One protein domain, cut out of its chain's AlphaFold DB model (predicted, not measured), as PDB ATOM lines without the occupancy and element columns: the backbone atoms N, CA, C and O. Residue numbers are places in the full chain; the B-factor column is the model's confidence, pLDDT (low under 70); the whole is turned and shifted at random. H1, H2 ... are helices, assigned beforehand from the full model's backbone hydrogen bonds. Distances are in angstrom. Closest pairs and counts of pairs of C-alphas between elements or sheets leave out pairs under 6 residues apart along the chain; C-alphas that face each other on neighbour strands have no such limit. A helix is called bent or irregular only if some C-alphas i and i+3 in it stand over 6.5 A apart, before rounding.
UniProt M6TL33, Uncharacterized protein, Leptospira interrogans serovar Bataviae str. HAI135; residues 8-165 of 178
ATOM      1  N   HIS A   8     158.281  96.592  95.774       85.38
ATOM      2  CA  HIS A   8     157.531  95.337  95.891       85.38
ATOM      3  C   HIS A   8     156.536  95.385  97.058       85.38
ATOM      4  O   HIS A   8     155.383  95.003  96.891       85.38
ATOM      5  N   PHE A   9     156.933  95.946  98.205       86.44
ATOM      6  CA  PHE A   9     156.062  96.070  99.373       86.44
ATOM      7  C   PHE A   9     154.858  96.972  99.089       86.44
ATOM      8  O   PHE A   9     153.740  96.643  99.466       86.44
ATOM      9  N   LYS A  10     155.062  98.081  98.364       88.88
ATOM     10  CA  LYS A  10     153.960  98.963  97.941       88.88
ATOM     11  C   LYS A  10     152.936  98.234  97.071       88.88
ATOM     12  O   LYS A  10     151.741  98.435  97.257       88.88
ATOM     13  N   LEU A  11     153.402  97.401  96.139       90.56
ATOM     14  CA  LEU A  11     152.524  96.630  95.261       90.56
ATOM     15  C   LEU A  11     151.730  95.577  96.047       90.56
ATOM     16  O   LEU A  11     150.512  95.510  95.914       90.56
ATOM     17  N   ILE A  12     152.401  94.810  96.912       94.19
ATOM     18  CA  ILE A  12     151.748  93.802  97.758       94.19
ATOM     19  C   ILE A  12     150.746  94.448  98.717       94.19
ATOM     20  O   ILE A  12     149.627  93.961  98.835       94.19
ATOM     21  N   LEU A  13     151.092  95.574  99.347       93.06
ATOM     22  CA  LEU A  13     150.166  96.319 100.202       93.06
ATOM     23  C   LEU A  13     148.949  96.826  99.415       93.06
ATOM     24  O   LEU A  13     147.826  96.747  99.905       93.06
ATOM     25  N   GLY A  14     149.158  97.295  98.181       93.12
ATOM     26  CA  GLY A  14     148.069  97.639  97.268       93.12
ATOM     27  C   GLY A  14     147.129  96.458  97.020       93.12
ATOM     28  O   GLY A  14     145.913  96.626  97.091       93.12
ATOM     29  N   TYR A  15     147.671  95.252  96.819       95.56
ATOM     30  CA  TYR A  15     146.856  94.043  96.700       95.56
ATOM     31  C   TYR A  15     146.136  93.681  97.999       95.56
ATOM     32  O   TYR A  15     144.956  93.354  97.943       95.56
ATOM     33  N   VAL A  16     146.779  93.794  99.163       96.56
ATOM     34  CA  VAL A  16     146.117  93.559 100.460       96.56
ATOM     35  C   VAL A  16     144.879  94.447 100.600       96.56
ATOM     36  O   VAL A  16     143.805  93.946 100.923       96.56
ATOM     37  N   LEU A  17     145.003  95.742 100.300       96.38
ATOM     38  CA  LEU A  17     143.879  96.681 100.349       96.38
ATOM     39  C   LEU A  17     142.803  96.356  99.306       96.38
ATOM     40  O   LEU A  17     141.616  96.413  99.612       96.38
ATOM     41  N   TYR A  18     143.212  95.988  98.092       95.50
ATOM     42  CA  TYR A  18     142.304  95.582  97.021       95.50
ATOM     43  C   TYR A  18     141.463  94.353  97.406       95.50
ATOM     44  O   TYR A  18     140.239  94.395  97.299       95.50
ATOM     45  N   PHE A  19     142.088  93.291  97.919       97.00
ATOM     46  CA  PHE A  19     141.376  92.092  98.371       97.00
ATOM     47  C   PHE A  19     140.531  92.351  99.627       97.00
ATOM     48  O   PHE A  19     139.406  91.862  99.711       97.00
ATOM     49  N   ALA A  20     141.018  93.160 100.574       96.88
ATOM     50  CA  ALA A  20     140.237  93.557 101.745       96.88
ATOM     51  C   ALA A  20     138.963  94.318 101.351       96.88
ATOM     52  O   ALA A  20     137.901  94.075 101.921       96.88
ATOM     53  N   LEU A  21     139.047  95.200 100.349       97.06
ATOM     54  CA  LEU A  21     137.886  95.912  99.825       97.06
ATOM     55  C   LEU A  21     136.878  94.951  99.180       97.06
ATOM     56  O   LEU A  21     135.688  95.071  99.453       97.06
ATOM     57  N   ILE A  22     137.339  93.983  98.379       96.25
ATOM     58  CA  ILE A  22     136.470  92.954  97.780       96.25
ATOM     59  C   ILE A  22     135.702  92.191  98.869       96.25
ATOM     60  O   ILE A  22     134.478  92.090  98.798       96.25
ATOM     61  N   LEU A  23     136.403  91.690  99.891       96.44
ATOM     62  CA  LEU A  23     135.798  90.901 100.972       96.44
ATOM     63  C   LEU A  23     134.854  91.735 101.847       96.44
ATOM     64  O   LEU A  23     133.803  91.247 102.267       96.44
ATOM     65  N   LEU A  24     135.183  93.009 102.084       95.75
ATOM     66  CA  LEU A  24     134.302  93.937 102.790       95.75
ATOM     67  C   LEU A  24     133.007  94.184 102.010       95.75
ATOM     68  O   LEU A  24     131.926  94.093 102.590       95.75
ATOM     69  N   VAL A  25     133.110  94.469 100.707       96.12
ATOM     70  CA  VAL A  25     131.943  94.669  99.836       96.12
ATOM     71  C   VAL A  25     131.080  93.414  99.822       96.12
ATOM     72  O   VAL A  25     129.880  93.520 100.053       96.12
ATOM     73  N   TYR A  26     131.678  92.232  99.651       95.06
ATOM     74  CA  TYR A  26     130.948  90.966  99.722       95.06
ATOM     75  C   TYR A  26     130.209  90.800 101.051       95.06
ATOM     76  O   TYR A  26     129.019  90.506 101.033       95.06
ATOM     77  N   LYS A  27     130.855  91.045 102.197       93.50
ATOM     78  CA  LYS A  27     130.196  90.944 103.509       93.50
ATOM     79  C   LYS A  27     129.006  91.886 103.640       93.50
ATOM     80  O   LYS A  27     127.963  91.477 104.141       93.50
ATOM     81  N   ILE A  28     129.152  93.132 103.189       94.00
ATOM     82  CA  ILE A  28     128.057  94.108 103.198       94.00
ATOM     83  C   ILE A  28     126.924  93.629 102.282       94.00
ATOM     84  O   ILE A  28     125.773  93.605 102.707       94.00
ATOM     85  N   SER A  29     127.229  93.199 101.056       93.31
ATOM     86  CA  SER A  29     126.235  92.672 100.115       93.31
ATOM     87  C   SER A  29     125.517  91.439 100.665       93.31
ATOM     88  O   SER A  29     124.291  91.382 100.624       93.31
ATOM     89  N   PHE A  30     126.258  90.489 101.236       92.25
ATOM     90  CA  PHE A  30     125.714  89.285 101.854       92.25
ATOM     91  C   PHE A  30     124.778  89.638 103.013       92.25
ATOM     92  O   PHE A  30     123.661  89.129 103.086       92.25
ATOM     93  N   LEU A  31     125.195  90.566 103.880       91.81
ATOM     94  CA  LEU A  31     124.370  91.051 104.982       91.81
ATOM     95  C   LEU A  31     123.070  91.682 104.487       91.81
ATOM     96  O   LEU A  31     122.013  91.405 105.039       91.81
ATOM     97  N   LEU A  32     123.142  92.539 103.469       92.31
ATOM     98  CA  LEU A  32     121.968  93.227 102.937       92.31
ATOM     99  C   LEU A  32     120.957  92.226 102.372       92.31
ATOM    100  O   LEU A  32     119.782  92.283 102.738       92.31
ATOM    101  N   VAL A  33     121.423  91.279 101.551       93.12
ATOM    102  CA  VAL A  33     120.580  90.252 100.921       93.12
ATOM    103  C   VAL A  33     119.959  89.321 101.965       93.12
ATOM    104  O   VAL A  33     118.764  89.050 101.904       93.12
ATOM    105  N   TYR A  34     120.733  88.877 102.961       91.44
ATOM    106  CA  TYR A  34     120.299  87.869 103.937       91.44
ATOM    107  C   TYR A  34     119.909  88.421 105.307       91.44
ATOM    108  O   TYR A  34     119.674  87.652 106.240       91.44
ATOM    109  N   SER A  35     119.765  89.739 105.437       89.25
ATOM    110  CA  SER A  35     119.361  90.409 106.682       89.25
ATOM    111  C   SER A  35     118.068  89.839 107.271       89.25
ATOM    112  O   SER A  35     117.940  89.700 108.487       89.25
ATOM    113  N   TYR A  36     117.126  89.424 106.416       89.75
ATOM    114  CA  TYR A  36     115.861  88.817 106.830       89.75
ATOM    115  C   TYR A  36     116.029  87.495 107.597       89.75
ATOM    116  O   TYR A  36     115.147  87.138 108.378       89.75
ATOM    117  N   ARG A  37     117.149  86.787 107.399       87.81
ATOM    118  CA  ARG A  37     117.484  85.529 108.086       87.81
ATOM    119  C   ARG A  37     118.087  85.750 109.474       87.81
ATOM    120  O   ARG A  37     118.187  84.805 110.242       87.81
ATOM    121  N   LEU A  38     118.452  86.987 109.813       87.62
ATOM    122  CA  LEU A  38     119.044  87.358 111.104       87.62
ATOM    123  C   LEU A  38     118.000  87.842 112.126       87.62
ATOM    124  O   LEU A  38     118.350  88.409 113.163       87.62
ATOM    125  N   LYS A  39     116.704  87.642 111.856       87.12
ATOM    126  CA  LYS A  39     115.628  88.025 112.781       87.12
ATOM    127  C   LYS A  39     115.776  87.281 114.111       87.12
ATOM    128  O   LYS A  39     115.784  86.058 114.142       87.12
ATOM    129  N   GLY A  40     115.846  88.039 115.205       88.06
ATOM    130  CA  GLY A  40     115.974  87.499 116.563       88.06
ATOM    131  C   GLY A  40     117.412  87.267 117.033       88.06
ATOM    132  O   GLY A  40     117.600  86.912 118.191       88.06
ATOM    133  N   VAL A  41     118.421  87.510 116.186       89.75
ATOM    134  CA  VAL A  41     119.832  87.420 116.588       89.75
ATOM    135  C   VAL A  41     120.232  88.679 117.374       89.75
ATOM    136  O   VAL A  41     120.013  89.795 116.887       89.75
ATOM    137  N   PRO A  42     120.837  88.550 118.569       93.38
ATOM    138  CA  PRO A  42     121.336  89.692 119.326       93.38
ATOM    139  C   PRO A  42     122.420  90.467 118.566       93.38
ATOM    140  O   PRO A  42     123.331  89.885 117.976       93.38
ATOM    141  N   PHE A  43     122.399  91.801 118.660       89.44
ATOM    142  CA  PHE A  43     123.403  92.655 118.009       89.44
ATOM    143  C   PHE A  43     124.846  92.330 118.440       89.44
ATOM    144  O   PHE A  43     125.778  92.476 117.652       89.44
ATOM    145  N   GLN A  44     125.042  91.865 119.677       92.88
ATOM    146  CA  GLN A  44     126.358  91.478 120.194       92.88
ATOM    147  C   GLN A  44     126.939  90.268 119.452       92.88
ATOM    148  O   GLN A  44     128.104  90.298 119.060       92.88
ATOM    149  N   GLU A  45     126.129  89.234 119.214       91.69
ATOM    150  CA  GLU A  45     126.536  88.053 118.444       91.69
ATOM    151  C   GLU A  45     126.843  88.429 116.997       91.69
ATOM    152  O   GLU A  45     127.857  88.010 116.441       91.69
ATOM    153  N   PHE A  46     126.014  89.301 116.422       89.62
ATOM    154  CA  PHE A  46     126.237  89.857 115.096       89.62
ATOM    155  C   PHE A  46     127.579  90.602 114.992       89.62
ATOM    156  O   PHE A  46     128.394  90.301 114.117       89.62
ATOM    157  N   ALA A  47     127.845  91.543 115.901       90.31
ATOM    158  CA  ALA A  47     129.086  92.313 115.919       90.31
ATOM    159  C   ALA A  47     130.312  91.414 116.141       90.31
ATOM    160  O   ALA A  47     131.337  91.582 115.477       90.31
ATOM    161  N   TYR A  48     130.201  90.424 117.029       93.06
ATOM    162  CA  TYR A  48     131.263  89.454 117.280       93.06
ATOM    163  C   TYR A  48     131.561  88.595 116.042       93.06
ATOM    164  O   TYR A  48     132.722  88.479 115.644       93.06
ATOM    165  N   ALA A  49     130.531  88.063 115.378       90.75
ATOM    166  CA  ALA A  49     130.678  87.310 114.133       90.75
ATOM    167  C   ALA A  49     131.303  88.164 113.019       90.75
ATOM    168  O   ALA A  49     132.178  87.696 112.288       90.75
ATOM    169  N   PHE A  50     130.926  89.441 112.927       89.69
ATOM    170  CA  PHE A  50     131.498  90.374 111.956       89.69
ATOM    171  C   PHE A  50     133.001  90.617 112.192       89.69
ATOM    172  O   PHE A  50     133.791  90.603 111.244       89.69
ATOM    173  N   LEU A  51     133.423  90.767 113.456       91.56
ATOM    174  CA  LEU A  51     134.835  90.893 113.840       91.56
ATOM    175  C   LEU A  51     135.634  89.611 113.577       91.56
ATOM    176  O   LEU A  51     136.741  89.677 113.036       91.56
ATOM    177  N   LEU A  52     135.070  88.443 113.900       93.19
ATOM    178  CA  LEU A  52     135.664  87.153 113.534       93.19
ATOM    179  C   LEU A  52     135.832  87.028 112.015       93.19
ATOM    180  O   LEU A  52     136.870  86.551 111.551       93.19
ATOM    181  N   GLY A  53     134.866  87.536 111.248       91.75
ATOM    182  CA  GLY A  53     134.942  87.616 109.794       91.75
ATOM    183  C   GLY A  53     136.159  88.405 109.306       91.75
ATOM    184  O   GLY A  53     136.844  87.959 108.396       91.75
ATOM    185  N   PHE A  54     136.505  89.541 109.921       93.06
ATOM    186  CA  PHE A  54     137.726  90.274 109.540       93.06
ATOM    187  C   PHE A  54     139.011  89.494 109.804       93.06
ATOM    188  O   PHE A  54     139.945  89.554 109.007       93.06
ATOM    189  N   ARG A  55     139.076  88.745 110.909       94.00
ATOM    190  CA  ARG A  55     140.222  87.868 111.169       94.00
ATOM    191  C   ARG A  55     140.343  86.803 110.079       94.00
ATOM    192  O   ARG A  55     141.452  86.536 109.626       94.00
ATOM    193  N   PHE A  56     139.225  86.211 109.665       93.31
ATOM    194  CA  PHE A  56     139.204  85.241 108.572       93.31
ATOM    195  C   PHE A  56     139.679  85.862 107.252       93.31
ATOM    196  O   PHE A  56     140.556  85.294 106.605       93.31
ATOM    197  N   ASP A  57     139.207  87.063 106.910       95.31
ATOM    198  CA  ASP A  57     139.635  87.771 105.697       95.31
ATOM    199  C   ASP A  57     141.151  87.955 105.637       95.31
ATOM    200  O   ASP A  57     141.768  87.687 104.609       95.31
ATOM    201  N   LEU A  58     141.777  88.379 106.739       95.12
ATOM    202  CA  LEU A  58     143.228  88.574 106.785       95.12
ATOM    203  C   LEU A  58     143.992  87.268 106.542       95.12
ATOM    204  O   LEU A  58     145.027  87.281 105.874       95.12
ATOM    205  N   VAL A  59     143.476  86.142 107.041       96.19
ATOM    206  CA  VAL A  59     144.053  84.816 106.781       96.19
ATOM    207  C   VAL A  59     143.909  84.448 105.305       96.19
ATOM    208  O   VAL A  59     144.893  84.039 104.694       96.19
ATOM    209  N   VAL A  60     142.732  84.653 104.703       94.44
ATOM    210  CA  VAL A  60     142.492  84.387 103.272       94.44
ATOM    211  C   VAL A  60     143.402  85.244 102.392       94.44
ATOM    212  O   VAL A  60     144.067  84.724 101.494       94.44
ATOM    213  N   ILE A  61     143.500  86.544 102.682       97.06
ATOM    214  CA  ILE A  61     144.408  87.467 101.990       97.06
ATOM    215  C   ILE A  61     145.854  86.988 102.132       97.06
ATOM    216  O   ILE A  61     146.588  86.952 101.145       97.06
ATOM    217  N   GLY A  62     146.263  86.583 103.338       96.88
ATOM    218  CA  GLY A  62     147.592  86.040 103.603       96.88
ATOM    219  C   GLY A  62     147.884  84.761 102.818       96.88
ATOM    220  O   GLY A  62     148.965  84.632 102.250       96.88
ATOM    221  N   MET A  63     146.924  83.842 102.718       95.50
ATOM    222  CA  MET A  63     147.072  82.607 101.942       95.50
ATOM    223  C   MET A  63     147.196  82.877 100.441       95.50
ATOM    224  O   MET A  63     148.031  82.269  99.774       95.50
ATOM    225  N   ILE A  64     146.401  83.807  99.910       94.69
ATOM    226  CA  ILE A  64     146.408  84.149  98.483       94.69
ATOM    227  C   ILE A  64     147.669  84.929  98.119       94.69
ATOM    228  O   ILE A  64     148.344  84.599  97.148       94.69
ATOM    229  N   LEU A  65     148.004  85.966  98.891       96.75
ATOM    230  CA  LEU A  65     149.107  86.873  98.579       96.75
ATOM    231  C   LEU A  65     150.457  86.400  99.109       96.75
ATOM    232  O   LEU A  65     151.477  86.862  98.606       96.75
ATOM    233  N   GLY A  66     150.499  85.486 100.080       95.31
ATOM    234  CA  GLY A  66     151.733  85.037 100.729       95.31
ATOM    235  C   GLY A  66     152.753  84.477  99.741       95.31
ATOM    236  O   GLY A  66     153.921  84.862  99.778       95.31
ATOM    237  N   LEU A  67     152.299  83.656  98.787       95.44
ATOM    238  CA  LEU A  67     153.154  83.151  97.713       95.44
ATOM    239  C   LEU A  67     153.724  84.296  96.865       95.44
ATOM    240  O   LEU A  67     154.922  84.336  96.606       95.44
ATOM    241  N   PHE A  68     152.896  85.256  96.455       95.44
ATOM    242  CA  PHE A  68     153.333  86.373  95.612       95.44
ATOM    243  C   PHE A  68     154.245  87.349  96.355       95.44
ATOM    244  O   PHE A  68     155.207  87.850  95.776       95.44
ATOM    245  N   ALA A  69     153.999  87.567  97.645       94.50
ATOM    246  CA  ALA A  69     154.874  88.334  98.518       94.50
ATOM    247  C   ALA A  69     156.250  87.663  98.630       94.50
ATOM    248  O   ALA A  69     157.266  88.334  98.438       94.50
ATOM    249  N   PHE A  70     156.293  86.343  98.830       94.69
ATOM    250  CA  PHE A  70     157.536  85.573  98.827       94.69
ATOM    251  C   PHE A  70     158.260  85.650  97.475       94.69
ATOM    252  O   PHE A  70     159.445  85.968  97.417       94.69
ATOM    253  N   LEU A  71     157.549  85.449  96.361       93.56
ATOM    254  CA  LEU A  71     158.133  85.565  95.022       93.56
ATOM    255  C   LEU A  71     158.684  86.977  94.756       93.56
ATOM    256  O   LEU A  71     159.725  87.124  94.106       93.56
ATOM    257  N   SER A  72     158.032  88.011  95.289       91.88
ATOM    258  CA  SER A  72     158.439  89.403  95.098       91.88
ATOM    259  C   SER A  72     159.793  89.741  95.727       91.88
ATOM    260  O   SER A  72     160.464  90.651  95.237       91.88
ATOM    261  N   VAL A  73     160.235  88.997  96.748       91.25
ATOM    262  CA  VAL A  73     161.502  89.260  97.452       91.25
ATOM    263  C   VAL A  73     162.689  88.459  96.918       91.25
ATOM    264  O   VAL A  73     163.803  88.697  97.364       91.25
ATOM    265  N   LEU A  74     162.508  87.562  95.938       91.25
ATOM    266  CA  LEU A  74     163.609  86.767  95.375       91.25
ATOM    267  C   LEU A  74     164.434  87.587  94.357       91.25
ATOM    268  O   LEU A  74     164.010  87.753  93.204       91.25
ATOM    269  N   PRO A  75     165.635  88.093  94.715       84.12
ATOM    270  CA  PRO A  75     166.347  89.082  93.901       84.12
ATOM    271  C   PRO A  75     166.844  88.498  92.576       84.12
ATOM    272  O   PRO A  75     166.754  89.146  91.534       84.12
ATOM    273  N   TYR A  76     167.301  87.241  92.593       87.25
ATOM    274  CA  TYR A  76     167.824  86.560  91.411       87.25
ATOM    275  C   TYR A  76     166.773  86.421  90.305       87.25
ATOM    276  O   TYR A  76     167.051  86.722  89.147       87.25
ATOM    277  N   PHE A  77     165.552  86.007  90.649       89.25
ATOM    278  CA  PHE A  77     164.487  85.803  89.667       89.25
ATOM    279  C   PHE A  77     163.861  87.117  89.194       89.25
ATOM    280  O   PHE A  77     163.458  87.238  88.036       89.25
ATOM    281  N   ASN A  78     163.870  88.147  90.040       88.62
ATOM    282  CA  ASN A  78     163.336  89.467  89.718       88.62
ATOM    283  C   ASN A  78     164.043  90.191  88.561       88.62
ATOM    284  O   ASN A  78     163.498  91.158  88.022       88.62
ATOM    285  N   ARG A  79     165.200  89.705  88.099       86.38
ATOM    286  CA  ARG A  79     165.822  90.186  86.855       86.38
ATOM    287  C   ARG A  79     164.967  89.887  85.614       86.38
ATOM    288  O   ARG A  79     164.966  90.664  84.658       86.38
ATOM    289  N   PHE A  80     164.201  88.796  85.627       90.50
ATOM    290  CA  PHE A  80     163.401  88.355  84.486       90.50
ATOM    291  C   PHE A  80     162.065  89.105  84.420       90.50
ATOM    292  O   PHE A  80     161.322  89.184  85.398       90.50
ATOM    293  N   LYS A  81     161.732  89.670  83.252       87.88
ATOM    294  CA  LYS A  81     160.468  90.405  83.049       87.88
ATOM    295  C   LYS A  81     159.245  89.506  83.245       87.88
ATOM    296  O   LYS A  81     158.312  89.921  83.919       87.88
ATOM    297  N   LEU A  82     159.284  88.283  82.711       89.81
ATOM    298  CA  LEU A  82     158.180  87.328  82.818       89.81
ATOM    299  C   LEU A  82     157.912  86.920  84.270       89.81
ATOM    300  O   LEU A  82     156.765  86.884  84.687       89.81
ATOM    301  N   TYR A  83     158.967  86.698  85.056       92.56
ATOM    302  CA  TYR A  83     158.840  86.395  86.481       92.56
ATOM    303  C   TYR A  83     158.137  87.528  87.241       92.56
ATOM    304  O   TYR A  83     157.185  87.287  87.977       92.56
ATOM    305  N   ARG A  84     158.562  88.778  87.003       91.44
ATOM    306  CA  ARG A  84     157.934  89.975  87.591       91.44
ATOM    307  C   ARG A  84     156.489  90.160  87.169       91.44
ATOM    308  O   ARG A  84     155.659  90.566  87.974       91.44
ATOM    309  N   PHE A  85     156.210  89.888  85.900       91.06
ATOM    310  CA  PHE A  85     154.857  89.923  85.378       91.06
ATOM    311  C   PHE A  85     153.994  88.860  86.053       91.06
ATOM    312  O   PHE A  85     152.917  89.189  86.517       91.06
ATOM    313  N   PHE A  86     154.485  87.628  86.192       93.75
ATOM    314  CA  PHE A  86     153.747  86.546  86.834       93.75
ATOM    315  C   PHE A  86     153.370  86.890  88.276       93.75
ATOM    316  O   PHE A  86     152.187  86.952  88.598       93.75
ATOM    317  N   TRP A  87     154.343  87.169  89.150       94.44
ATOM    318  CA  TRP A  87     153.995  87.394  90.555       94.44
ATOM    319  C   TRP A  87     153.249  88.711  90.783       94.44
ATOM    320  O   TRP A  87     152.480  88.819  91.733       94.44
ATOM    321  N   GLY A  88     153.471  89.707  89.921       92.62
ATOM    322  CA  GLY A  88     152.816  91.001  90.026       92.62
ATOM    323  C   GLY A  88     151.404  91.010  89.441       92.62
ATOM    324  O   GLY A  88     150.519  91.578  90.055       92.62
ATOM    325  N   TYR A  89     151.161  90.383  88.291       93.62
ATOM    326  CA  TYR A  89     149.872  90.449  87.590       93.62
ATOM    327  C   TYR A  89     148.884  89.372  88.052       93.62
ATOM    328  O   TYR A  89     147.688  89.641  88.135       93.62
ATOM    329  N   THR A  90     149.352  88.170  88.410       94.25
ATOM    330  CA  THR A  90     148.471  87.064  88.825       94.25
ATOM    331  C   THR A  90     147.542  87.408  90.003       94.25
ATOM    332  O   THR A  90     146.369  87.046  89.919       94.25
ATOM    333  N   PRO A  91     147.957  88.155  91.053       95.19
ATOM    334  CA  PRO A  91     147.037  88.622  92.096       95.19
ATOM    335  C   PRO A  91     145.818  89.387  91.566       95.19
ATOM    336  O   PRO A  91     144.732  89.276  92.127       95.19
ATOM    337  N   LEU A  92     145.963  90.130  90.465       93.12
ATOM    338  CA  LEU A  92     144.844  90.830  89.839       93.12
ATOM    339  C   LEU A  92     143.828  89.844  89.242       93.12
ATOM    340  O   LEU A  92     142.626  89.997  89.442       93.12
ATOM    341  N   LEU A  93     144.314  88.809  88.547       92.44
ATOM    342  CA  LEU A  93     143.468  87.755  87.978       92.44
ATOM    343  C   LEU A  93     142.744  86.965  89.075       92.44
ATOM    344  O   LEU A  93     141.555  86.677  88.950       92.44
ATOM    345  N   LEU A  94     143.442  86.679  90.179       94.06
ATOM    346  CA  LEU A  94     142.848  86.043  91.356       94.06
ATOM    347  C   LEU A  94     141.763  86.914  92.002       94.06
ATOM    348  O   LEU A  94     140.795  86.372  92.526       94.06
ATOM    349  N   GLY A  95     141.878  88.241  91.925       93.12
ATOM    350  CA  GLY A  95     140.835  89.165  92.371       93.12
ATOM    351  C   GLY A  95     139.536  89.023  91.580       93.12
ATOM    352  O   GLY A  95     138.470  88.897  92.175       93.12
ATOM    353  N   ILE A  96     139.612  88.962  90.245       89.94
ATOM    354  CA  ILE A  96     138.432  88.714  89.392       89.94
ATOM    355  C   ILE A  96     137.816  87.358  89.723       89.94
ATOM    356  O   ILE A  96     136.603  87.241  89.885       89.94
ATOM    357  N   TRP A  97     138.663  86.331  89.824       89.00
ATOM    358  CA  TRP A  97     138.233  84.978  90.145       89.00
ATOM    359  C   TRP A  97     137.523  84.923  91.503       89.00
ATOM    360  O   TRP A  97     136.459  84.311  91.605       89.00
ATOM    361  N   MET A  98     138.052  85.627  92.511       92.19
ATOM    362  CA  MET A  98     137.423  85.769  93.822       92.19
ATOM    363  C   MET A  98     136.073  86.481  93.721       92.19
ATOM    364  O   MET A  98     135.098  85.975  94.260       92.19
ATOM    365  N   ILE A  99     135.977  87.610  93.013       90.69
ATOM    366  CA  ILE A  99     134.703  88.328  92.832       90.69
ATOM    367  C   ILE A  99     133.647  87.407  92.212       90.69
ATOM    368  O   ILE A  99     132.526  87.340  92.711       90.69
ATOM    369  N   ALA A 100     134.007  86.658  91.166       86.56
ATOM    370  CA  ALA A 100     133.096  85.710  90.529       86.56
ATOM    371  C   ALA A 100     132.624  84.617  91.505       86.56
ATOM    372  O   ALA A 100     131.432  84.321  91.556       86.56
ATOM    373  N   HIS A 101     133.535  84.069  92.319       87.12
ATOM    374  CA  HIS A 101     133.191  83.085  93.352       87.12
ATOM    375  C   HIS A 101     132.272  83.663  94.422       87.12
ATOM    376  O   HIS A 101     131.310  83.012  94.805       87.12
ATOM    377  N   LEU A 102     132.532  84.885  94.880       91.31
ATOM    378  CA  LEU A 102     131.734  85.548  95.909       91.31
ATOM    379  C   LEU A 102     130.320  85.890  95.414       91.31
ATOM    380  O   LEU A 102     129.358  85.752  96.164       91.31
ATOM    381  N   ILE A 103     130.166  86.280  94.145       87.44
ATOM    382  CA  ILE A 103     128.844  86.473  93.524       87.44
ATOM    383  C   ILE A 103     128.103  85.137  93.426       87.44
ATOM    384  O   ILE A 103     126.935  85.054  93.808       87.44
ATOM    385  N   ALA A 104     128.777  84.092  92.936       84.44
ATOM    386  CA  ALA A 104     128.196  82.757  92.858       84.44
ATOM    387  C   ALA A 104     127.779  82.248  94.243       84.44
ATOM    388  O   ALA A 104     126.708  81.668  94.377       84.44
ATOM    389  N   ASP A 105     128.581  82.526  95.271       87.56
ATOM    390  CA  ASP A 105     128.307  82.147  96.651       87.56
ATOM    391  C   ASP A 105     127.054  82.827  97.207       87.56
ATOM    392  O   ASP A 105     126.205  82.146  97.780       87.56
ATOM    393  N   ILE A 106     126.870  84.132  96.957       87.81
ATOM    394  CA  ILE A 106     125.620  84.816  97.317       87.81
ATOM    395  C   ILE A 106     124.439  84.105  96.656       87.81
ATOM    396  O   ILE A 106     123.489  83.781  97.348       87.81
ATOM    397  N   ILE A 107     124.484  83.816  95.356       85.50
ATOM    398  CA  ILE A 107     123.358  83.183  94.644       85.50
ATOM    399  C   ILE A 107     123.110  81.748  95.141       85.50
ATOM    400  O   ILE A 107     121.967  81.304  95.270       85.50
ATOM    401  N   TYR A 108     124.178  81.010  95.424       83.81
ATOM    402  CA  TYR A 108     124.102  79.631  95.889       83.81
ATOM    403  C   TYR A 108     123.532  79.533  97.304       83.81
ATOM    404  O   TYR A 108     122.718  78.647  97.570       83.81
ATOM    405  N   PHE A 109     123.888  80.468  98.189       86.81
ATOM    406  CA  PHE A 109     123.421  80.479  99.572       86.81
ATOM    407  C   PHE A 109     121.892  80.571  99.689       86.81
ATOM    408  O   PHE A 109     121.318  79.939 100.575       86.81
ATOM    409  N   GLU A 110     121.219  81.281  98.777       84.06
ATOM    410  CA  GLU A 110     119.750  81.369  98.764       84.06
ATOM    411  C   GLU A 110     119.117  79.985  98.586       84.06
ATOM    412  O   GLU A 110     118.161  79.644  99.279       84.06
ATOM    413  N   ASN A 111     119.697  79.175  97.697       80.69
ATOM    414  CA  ASN A 111     119.152  77.883  97.291       80.69
ATOM    415  C   ASN A 111     119.609  76.725  98.190       80.69
ATOM    416  O   ASN A 111     118.853  75.785  98.424       80.69
ATOM    417  N   ALA A 112     120.853  76.768  98.672       82.06
ATOM    418  CA  ALA A 112     121.487  75.659  99.385       82.06
ATOM    419  C   ALA A 112     121.643  75.895 100.895       82.06
ATOM    420  O   ALA A 112     122.042  74.975 101.611       82.06
ATOM    421  N   ASN A 113     121.360  77.110 101.386       84.50
ATOM    422  CA  ASN A 113     121.539  77.524 102.786       84.50
ATOM    423  C   ASN A 113     122.948  77.264 103.350       84.50
ATOM    424  O   ASN A 113     123.121  77.094 104.556       84.50
ATOM    425  N   LYS A 114     123.960  77.227 102.481       86.12
ATOM    426  CA  LYS A 114     125.367  77.033 102.837       86.12
ATOM    427  C   LYS A 114     126.271  77.748 101.838       86.12
ATOM    428  O   LYS A 114     125.876  77.963 100.694       86.12
ATOM    429  N   HIS A 115     127.476  78.089 102.280       85.50
ATOM    430  CA  HIS A 115     128.501  78.661 101.411       85.50
ATOM    431  C   HIS A 115     129.114  77.594 100.498       85.50
ATOM    432  O   HIS A 115     129.224  76.422 100.875       85.50
ATOM    433  N   ILE A 116     129.542  78.008  99.310       82.38
ATOM    434  CA  ILE A 116     130.232  77.169  98.334       82.38
ATOM    435  C   ILE A 116     131.578  76.731  98.916       82.38
ATOM    436  O   ILE A 116     132.471  77.539  99.167       82.38
ATOM    437  N   GLY A 117     131.727  75.419  99.101       79.62
ATOM    438  CA  GLY A 117     132.979  74.776  99.500       79.62
ATOM    439  C   GLY A 117     133.638  74.028  98.337       79.62
ATOM    440  O   GLY A 117     133.826  74.565  97.247       79.62
ATOM    441  N   TYR A 118     133.948  72.743  98.550       74.75
ATOM    442  CA  TYR A 118     134.528  71.860  97.521       74.75
ATOM    443  C   TYR A 118     133.639  71.710  96.275       74.75
ATOM    444  O   TYR A 118     134.108  71.353  95.198       74.75
ATOM    445  N   GLU A 119     132.349  71.988  96.422       70.19
ATOM    446  CA  GLU A 119     131.345  71.895  95.370       70.19
ATOM    447  C   GLU A 119     131.659  72.851  94.222       70.19
ATOM    448  O   GLU A 119     131.509  72.474  93.065       70.19
ATOM    449  N   GLY A 120     132.225  74.028  94.517       68.38
ATOM    450  CA  GLY A 120     132.702  74.957  93.491       68.38
ATOM    451  C   GLY A 120     133.738  74.319  92.561       68.38
ATOM    452  O   GLY A 120     133.700  74.538  91.355       68.38
ATOM    453  N   PHE A 121     134.610  73.453  93.084       69.19
ATOM    454  CA  PHE A 121     135.585  72.721  92.271       69.19
ATOM    455  C   PHE A 121     134.927  71.644  91.398       69.19
ATOM    456  O   PHE A 121     135.327  71.442  90.253       69.19
ATOM    457  N   VAL A 122     133.889  70.976  91.908       68.81
ATOM    458  CA  VAL A 122     133.114  69.995  91.134       68.81
ATOM    459  C   VAL A 122     132.380  70.689  89.983       68.81
ATOM    460  O   VAL A 122     132.491  70.240  88.839       68.81
ATOM    461  N   PHE A 123     131.737  71.827  90.263       67.25
ATOM    462  CA  PHE A 123     131.022  72.630  89.272       67.25
ATOM    463  C   PHE A 123     131.952  73.232  88.213       67.25
ATOM    464  O   PHE A 123     131.630  73.201  87.029       67.25
ATOM    465  N   LEU A 124     133.128  73.735  88.603       65.31
ATOM    466  CA  LEU A 124     134.128  74.262  87.664       65.31
ATOM    467  C   LEU A 124     134.858  73.172  86.867       65.31
ATOM    468  O   LEU A 124     135.424  73.464  85.817       65.31
ATOM    469  N   GLY A 125     134.883  71.935  87.362       68.69
ATOM    470  CA  GLY A 125     135.580  70.824  86.722       68.69
ATOM    471  C   GLY A 125     134.697  70.045  85.753       68.69
ATOM    472  O   GLY A 125     134.932  70.049  84.547       68.69
ATOM    473  N   LYS A 126     133.703  69.329  86.285       71.75
ATOM    474  CA  LYS A 126     132.899  68.377  85.501       71.75
ATOM    475  C   LYS A 126     131.729  69.045  84.787       71.75
ATOM    476  O   LYS A 126     131.430  68.684  83.653       71.75
ATOM    477  N   ASP A 127     131.134  70.052  85.418       75.12
ATOM    478  CA  ASP A 127     129.864  70.625  84.963       75.12
ATOM    479  C   ASP A 127     130.018  71.995  84.290       75.12
ATOM    480  O   ASP A 127     129.042  72.554  83.790       75.12
ATOM    481  N   LEU A 128     131.242  72.530  84.193       75.50
ATOM    482  CA  LEU A 128     131.490  73.876  83.671       75.50
ATOM    483  C   LEU A 128     130.980  74.053  82.241       75.50
ATOM    484  O   LEU A 128     130.407  75.088  81.926       75.50
ATOM    485  N   GLY A 129     131.154  73.050  81.376       76.56
ATOM    486  CA  GLY A 129     130.640  73.101  80.005       76.56
ATOM    487  C   GLY A 129     129.110  73.135  79.947       76.56
ATOM    488  O   GLY A 129     128.537  73.848  79.123       76.56
ATOM    489  N   VAL A 130     128.447  72.416  80.856       77.81
ATOM    490  CA  VAL A 130     126.981  72.384  80.966       77.81
ATOM    491  C   VAL A 130     126.458  73.717  81.501       77.81
ATOM    492  O   VAL A 130     125.517  74.267  80.935       77.81
ATOM    493  N   ILE A 131     127.112  74.287  82.518       76.06
ATOM    494  CA  ILE A 131     126.811  75.627  83.052       76.06
ATOM    495  C   ILE A 131     127.050  76.695  81.972       76.06
ATOM    496  O   ILE A 131     126.196  77.549  81.757       76.06
ATOM    497  N   LEU A 132     128.170  76.574  81.249       78.19
ATOM    498  CA  LEU A 132     128.519  77.210  79.973       78.19
ATOM    499  C   LEU A 132     127.315  77.387  79.053       78.19
ATOM    500  O   LEU A 132     126.826  78.481  78.760       78.19
ATOM    501  N   LYS A 133     126.850  76.226  78.606       81.62
ATOM    502  CA  LYS A 133     125.759  76.077  77.658       81.62
ATOM    503  C   LYS A 133     124.440  76.605  78.222       81.62
ATOM    504  O   LYS A 133     123.766  77.377  77.550       81.62
ATOM    505  N   SER A 134     124.111  76.269  79.468       80.38
ATOM    506  CA  SER A 134     122.879  76.724  80.119       80.38
ATOM    507  C   SER A 134     122.843  78.245  80.288       80.38
ATOM    508  O   SER A 134     121.799  78.858  80.086       80.38
ATOM    509  N   ALA A 135     123.971  78.877  80.625       79.00
ATOM    510  CA  ALA A 135     124.071  80.330  80.737       79.00
ATOM    511  C   ALA A 135     123.896  81.015  79.375       79.00
ATOM    512  O   ALA A 135     123.216  82.037  79.290       79.00
ATOM    513  N   LEU A 136     124.462  80.435  78.311       83.31
ATOM    514  CA  LEU A 136     124.289  80.927  76.946       83.31
ATOM    515  C   LEU A 136     122.834  80.802  76.471       83.31
ATOM    516  O   LEU A 136     122.343  81.713  75.814       83.31
ATOM    517  N   GLU A 137     122.147  79.707  76.803       87.06
ATOM    518  CA  GLU A 137     120.773  79.431  76.357       87.06
ATOM    519  C   GLU A 137     119.710  80.185  77.173       87.06
ATOM    520  O   GLU A 137     118.740  80.676  76.602       87.06
ATOM    521  N   GLN A 138     119.881  80.303  78.494       83.88
ATOM    522  CA  GLN A 138     118.866  80.890  79.383       83.88
ATOM    523  C   GLN A 138     119.109  82.367  79.708       83.88
ATOM    524  O   GLN A 138     118.162  83.104  79.957       83.88
ATOM    525  N   ASN A 139     120.368  82.815  79.728       83.62
ATOM    526  CA  ASN A 139     120.755  84.169  80.136       83.62
ATOM    527  C   ASN A 139     121.804  84.760  79.181       83.62
ATOM    528  O   ASN A 139     122.822  85.316  79.605       83.62
ATOM    529  N   THR A 140     121.544  84.657  77.872       86.00
ATOM    530  CA  THR A 140     122.475  85.031  76.795       86.00
ATOM    531  C   THR A 140     123.024  86.449  76.945       86.00
ATOM    532  O   THR A 140     124.217  86.665  76.760       86.00
ATOM    533  N   ILE A 141     122.181  87.420  77.315       86.56
ATOM    534  CA  ILE A 141     122.597  88.823  77.476       86.56
ATOM    535  C   ILE A 141     123.642  88.944  78.592       86.56
ATOM    536  O   ILE A 141     124.706  89.521  78.379       86.56
ATOM    537  N   THR A 142     123.381  88.356  79.759       79.56
ATOM    538  CA  THR A 142     124.307  88.361  80.902       79.56
ATOM    539  C   THR A 142     125.607  87.637  80.567       79.56
ATOM    540  O   THR A 142     126.690  88.120  80.897       79.56
ATOM    541  N   PHE A 143     125.509  86.510  79.859       82.56
ATOM    542  CA  PHE A 143     126.668  85.769  79.375       82.56
ATOM    543  C   PHE A 143     127.534  86.628  78.439       82.56
ATOM    544  O   PHE A 143     128.742  86.742  78.646       82.56
ATOM    545  N   LEU A 144     126.923  87.299  77.458       88.44
ATOM    546  CA  LEU A 144     127.619  88.190  76.525       88.44
ATOM    547  C   LEU A 144     128.259  89.384  77.238       88.44
ATOM    548  O   LEU A 144     129.405  89.715  76.938       88.44
ATOM    549  N   ILE A 145     127.574  89.993  78.211       88.44
ATOM    550  CA  ILE A 145     128.148  91.055  79.052       88.44
ATOM    551  C   ILE A 145     129.392  90.540  79.783       88.44
ATOM    552  O   ILE A 145     130.412  91.223  79.788       88.44
ATOM    553  N   GLY A 146     129.342  89.331  80.351       85.25
ATOM    554  CA  GLY A 146     130.491  88.702  81.006       85.25
ATOM    555  C   GLY A 146     131.670  88.474  80.055       85.25
ATOM    556  O   GLY A 146     132.811  88.785  80.394       85.25
ATOM    557  N   VAL A 147     131.403  88.000  78.835       87.56
ATOM    558  CA  VAL A 147     132.435  87.812  77.802       87.56
ATOM    559  C   VAL A 147     133.049  89.148  77.383       87.56
ATOM    560  O   VAL A 147     134.272  89.277  77.381       87.56
ATOM    561  N   VAL A 148     132.231  90.158  77.078       91.69
ATOM    562  CA  VAL A 148     132.706  91.507  76.722       91.69
ATOM    563  C   VAL A 148     133.506  92.115  77.871       91.69
ATOM    564  O   VAL A 148     134.577  92.675  77.641       91.69
ATOM    565  N   PHE A 149     133.038  91.952  79.109       89.00
ATOM    566  CA  PHE A 149     133.765  92.379  80.296       89.00
ATOM    567  C   PHE A 149     135.155  91.747  80.348       89.00
ATOM    568  O   PHE A 149     136.125  92.480  80.490       89.00
ATOM    569  N   LEU A 150     135.290  90.429  80.164       87.94
ATOM    570  CA  LEU A 150     136.600  89.763  80.153       87.94
ATOM    571  C   LEU A 150     137.483  90.228  78.985       87.94
ATOM    572  O   LEU A 150     138.672  90.489  79.186       87.94
ATOM    573  N   LEU A 151     136.906  90.383  77.789       89.75
ATOM    574  CA  LEU A 151     137.611  90.841  76.589       89.75
ATOM    575  C   LEU A 151     138.135  92.273  76.712       89.75
ATOM    576  O   LEU A 151     139.164  92.577  76.122       89.75
ATOM    577  N   VAL A 152     137.465  93.144  77.466       91.00
ATOM    578  CA  VAL A 152     137.932  94.513  77.733       91.00
ATOM    579  C   VAL A 152     138.849  94.546  78.952       91.00
ATOM    580  O   VAL A 152     139.911  95.172  78.920       91.00
ATOM    581  N   PHE A 153     138.473  93.851  80.025       88.69
ATOM    582  CA  PHE A 153     139.187  93.857  81.294       88.69
ATOM    583  C   PHE A 153     140.605  93.317  81.142       88.69
ATOM    584  O   PHE A 153     141.544  93.955  81.615       88.69
ATOM    585  N   LEU A 154     140.800  92.159  80.503       88.94
ATOM    586  CA  LEU A 154     142.124  91.537  80.389       88.94
ATOM    587  C   LEU A 154     143.148  92.440  79.676       88.94
ATOM    588  O   LEU A 154     144.192  92.720  80.277       88.94
ATOM    589  N   PRO A 155     142.891  92.967  78.462       89.38
ATOM    590  CA  PRO A 155     143.845  93.848  77.797       89.38
ATOM    591  C   PRO A 155     143.994  95.192  78.511       89.38
ATOM    592  O   PRO A 155     145.122  95.661  78.666       89.38
ATOM    593  N   LEU A 156     142.903  95.798  78.996       89.62
ATOM    594  CA  LEU A 156     142.973  97.084  79.693       89.62
ATOM    595  C   LEU A 156     143.768  96.968  80.993       89.62
ATOM    596  O   LEU A 156     144.657  97.777  81.251       89.62
ATOM    597  N   SER A 157     143.490  95.945  81.798       88.25
ATOM    598  CA  SER A 157     144.212  95.697  83.044       88.25
ATOM    599  C   SER A 157     145.676  95.346  82.801       88.25
ATOM    600  O   SER A 157     146.537  95.835  83.530       88.25
ATOM    601  N   THR A 158     145.979  94.566  81.759       88.62
ATOM    602  CA  THR A 158     147.361  94.279  81.354       88.62
ATOM    603  C   THR A 158     148.079  95.569  80.964       88.62
ATOM    604  O   THR A 158     149.184  95.827  81.438       88.62
ATOM    605  N   TRP A 159     147.449  96.418  80.148       89.62
ATOM    606  CA  TRP A 159     148.017  97.700  79.731       89.62
ATOM    607  C   TRP A 159     148.250  98.641  80.917       89.62
ATOM    608  O   TRP A 159     149.347  99.184  81.066       89.62
ATOM    609  N   LEU A 160     147.256  98.794  81.797       87.44
ATOM    610  CA  LEU A 160     147.366  99.597  83.017       87.44
ATOM    611  C   LEU A 160     148.466  99.069  83.934       87.44
ATOM    612  O   LEU A 160     149.263  99.858  84.440       87.44
ATOM    613  N   PHE A 161     148.549  97.749  84.110       88.00
ATOM    614  CA  PHE A 161     149.601  97.122  84.897       88.00
ATOM    615  C   PHE A 161     150.970  97.437  84.297       88.00
ATOM    616  O   PHE A 161     151.822  97.977  84.988       88.00
ATOM    617  N   LEU A 162     151.186  97.206  83.002       85.81
ATOM    618  CA  LEU A 162     152.472  97.494  82.357       85.81
ATOM    619  C   LEU A 162     152.855  98.982  82.425       85.81
ATOM    620  O   LEU A 162     154.038  99.294  82.577       85.81
ATOM    621  N   LYS A 163     151.879  99.893  82.341       84.75
ATOM    622  CA  LYS A 163     152.104 101.345  82.370       84.75
ATOM    623  C   LYS A 163     152.382 101.886  83.775       84.75
ATOM    624  O   LYS A 163     153.264 102.730  83.933       84.75
ATOM    625  N   TYR A 164     151.641 101.423  84.778       82.69
ATOM    626  CA  TYR A 164     151.647 101.986  86.132       82.69
ATOM    627  C   TYR A 164     152.283 101.077  87.187       82.69
ATOM    628  O   TYR A 164     152.262 101.438  88.363       82.69
ATOM    629  N   ASN A 165     152.868  99.931  86.809       78.50
ATOM    630  CA  ASN A 165     153.506  99.025  87.763       78.50
ATOM    631  C   ASN A 165     154.559  99.781  88.603       78.50
ATOM    632  O   ASN A 165     155.579 100.227  88.060       78.50
TER     633      ASN A 165
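AT A GLANCE: This is residues 8 to 165 of the 178 residues of an uncharacterized protein of Leptospira interrogans serovar Bataviae str. HAI135 (UniProt M6TL33). Long helices H1, H2 and H3 run back and forth side by side; short H4 and H5 lead away to long H6, leaving an open space between this arch and H3. The 158 printed residues, all helix by class with no named strand, are only just loose, close to compact: radius of gyration of the C-alphas 18.5 A, spans 57 by 45 by 26 A.

IN THESE COORDINATES: H1, residues 8 to 38, 42.1 A, begins at C-alpha (157.531, 95.337, 95.891). H2, residues 43 to 72, measures 42.0 A. H3, residues 81 to 112, assigned as one helix by its hydrogen bonds, is bent: C-alphas 88 and 91 are 6.6 A apart; its arms are H3a, residues 81 to 88, and H3b, residues 91 to 112. H4 is residues 119 to 125, H5 128 to 138. H6, residues 140 to 164, 35.0 A, ends at C-alpha (151.647, 101.986, 86.132).

HOW THE PARTS SIT: Hairpin H1 and H2 touch, closest C-alphas His 8 and Ser 72, 6.1 A. H1 touches H3b, closest C-alphas Phe 30 and Ile 106, 6.4 A. H3b and H6 are near each other. Every O i to N i+4 pair is within hydrogen-bond range in H3a, H4 and H5; H1 has 24 of 27, H2 24 of 26, H3b 16 of 18, H6 20 of 21.

THE WHOLE: The printed part has no cut and no long link; residues 120 to 125 have pLDDT under 70.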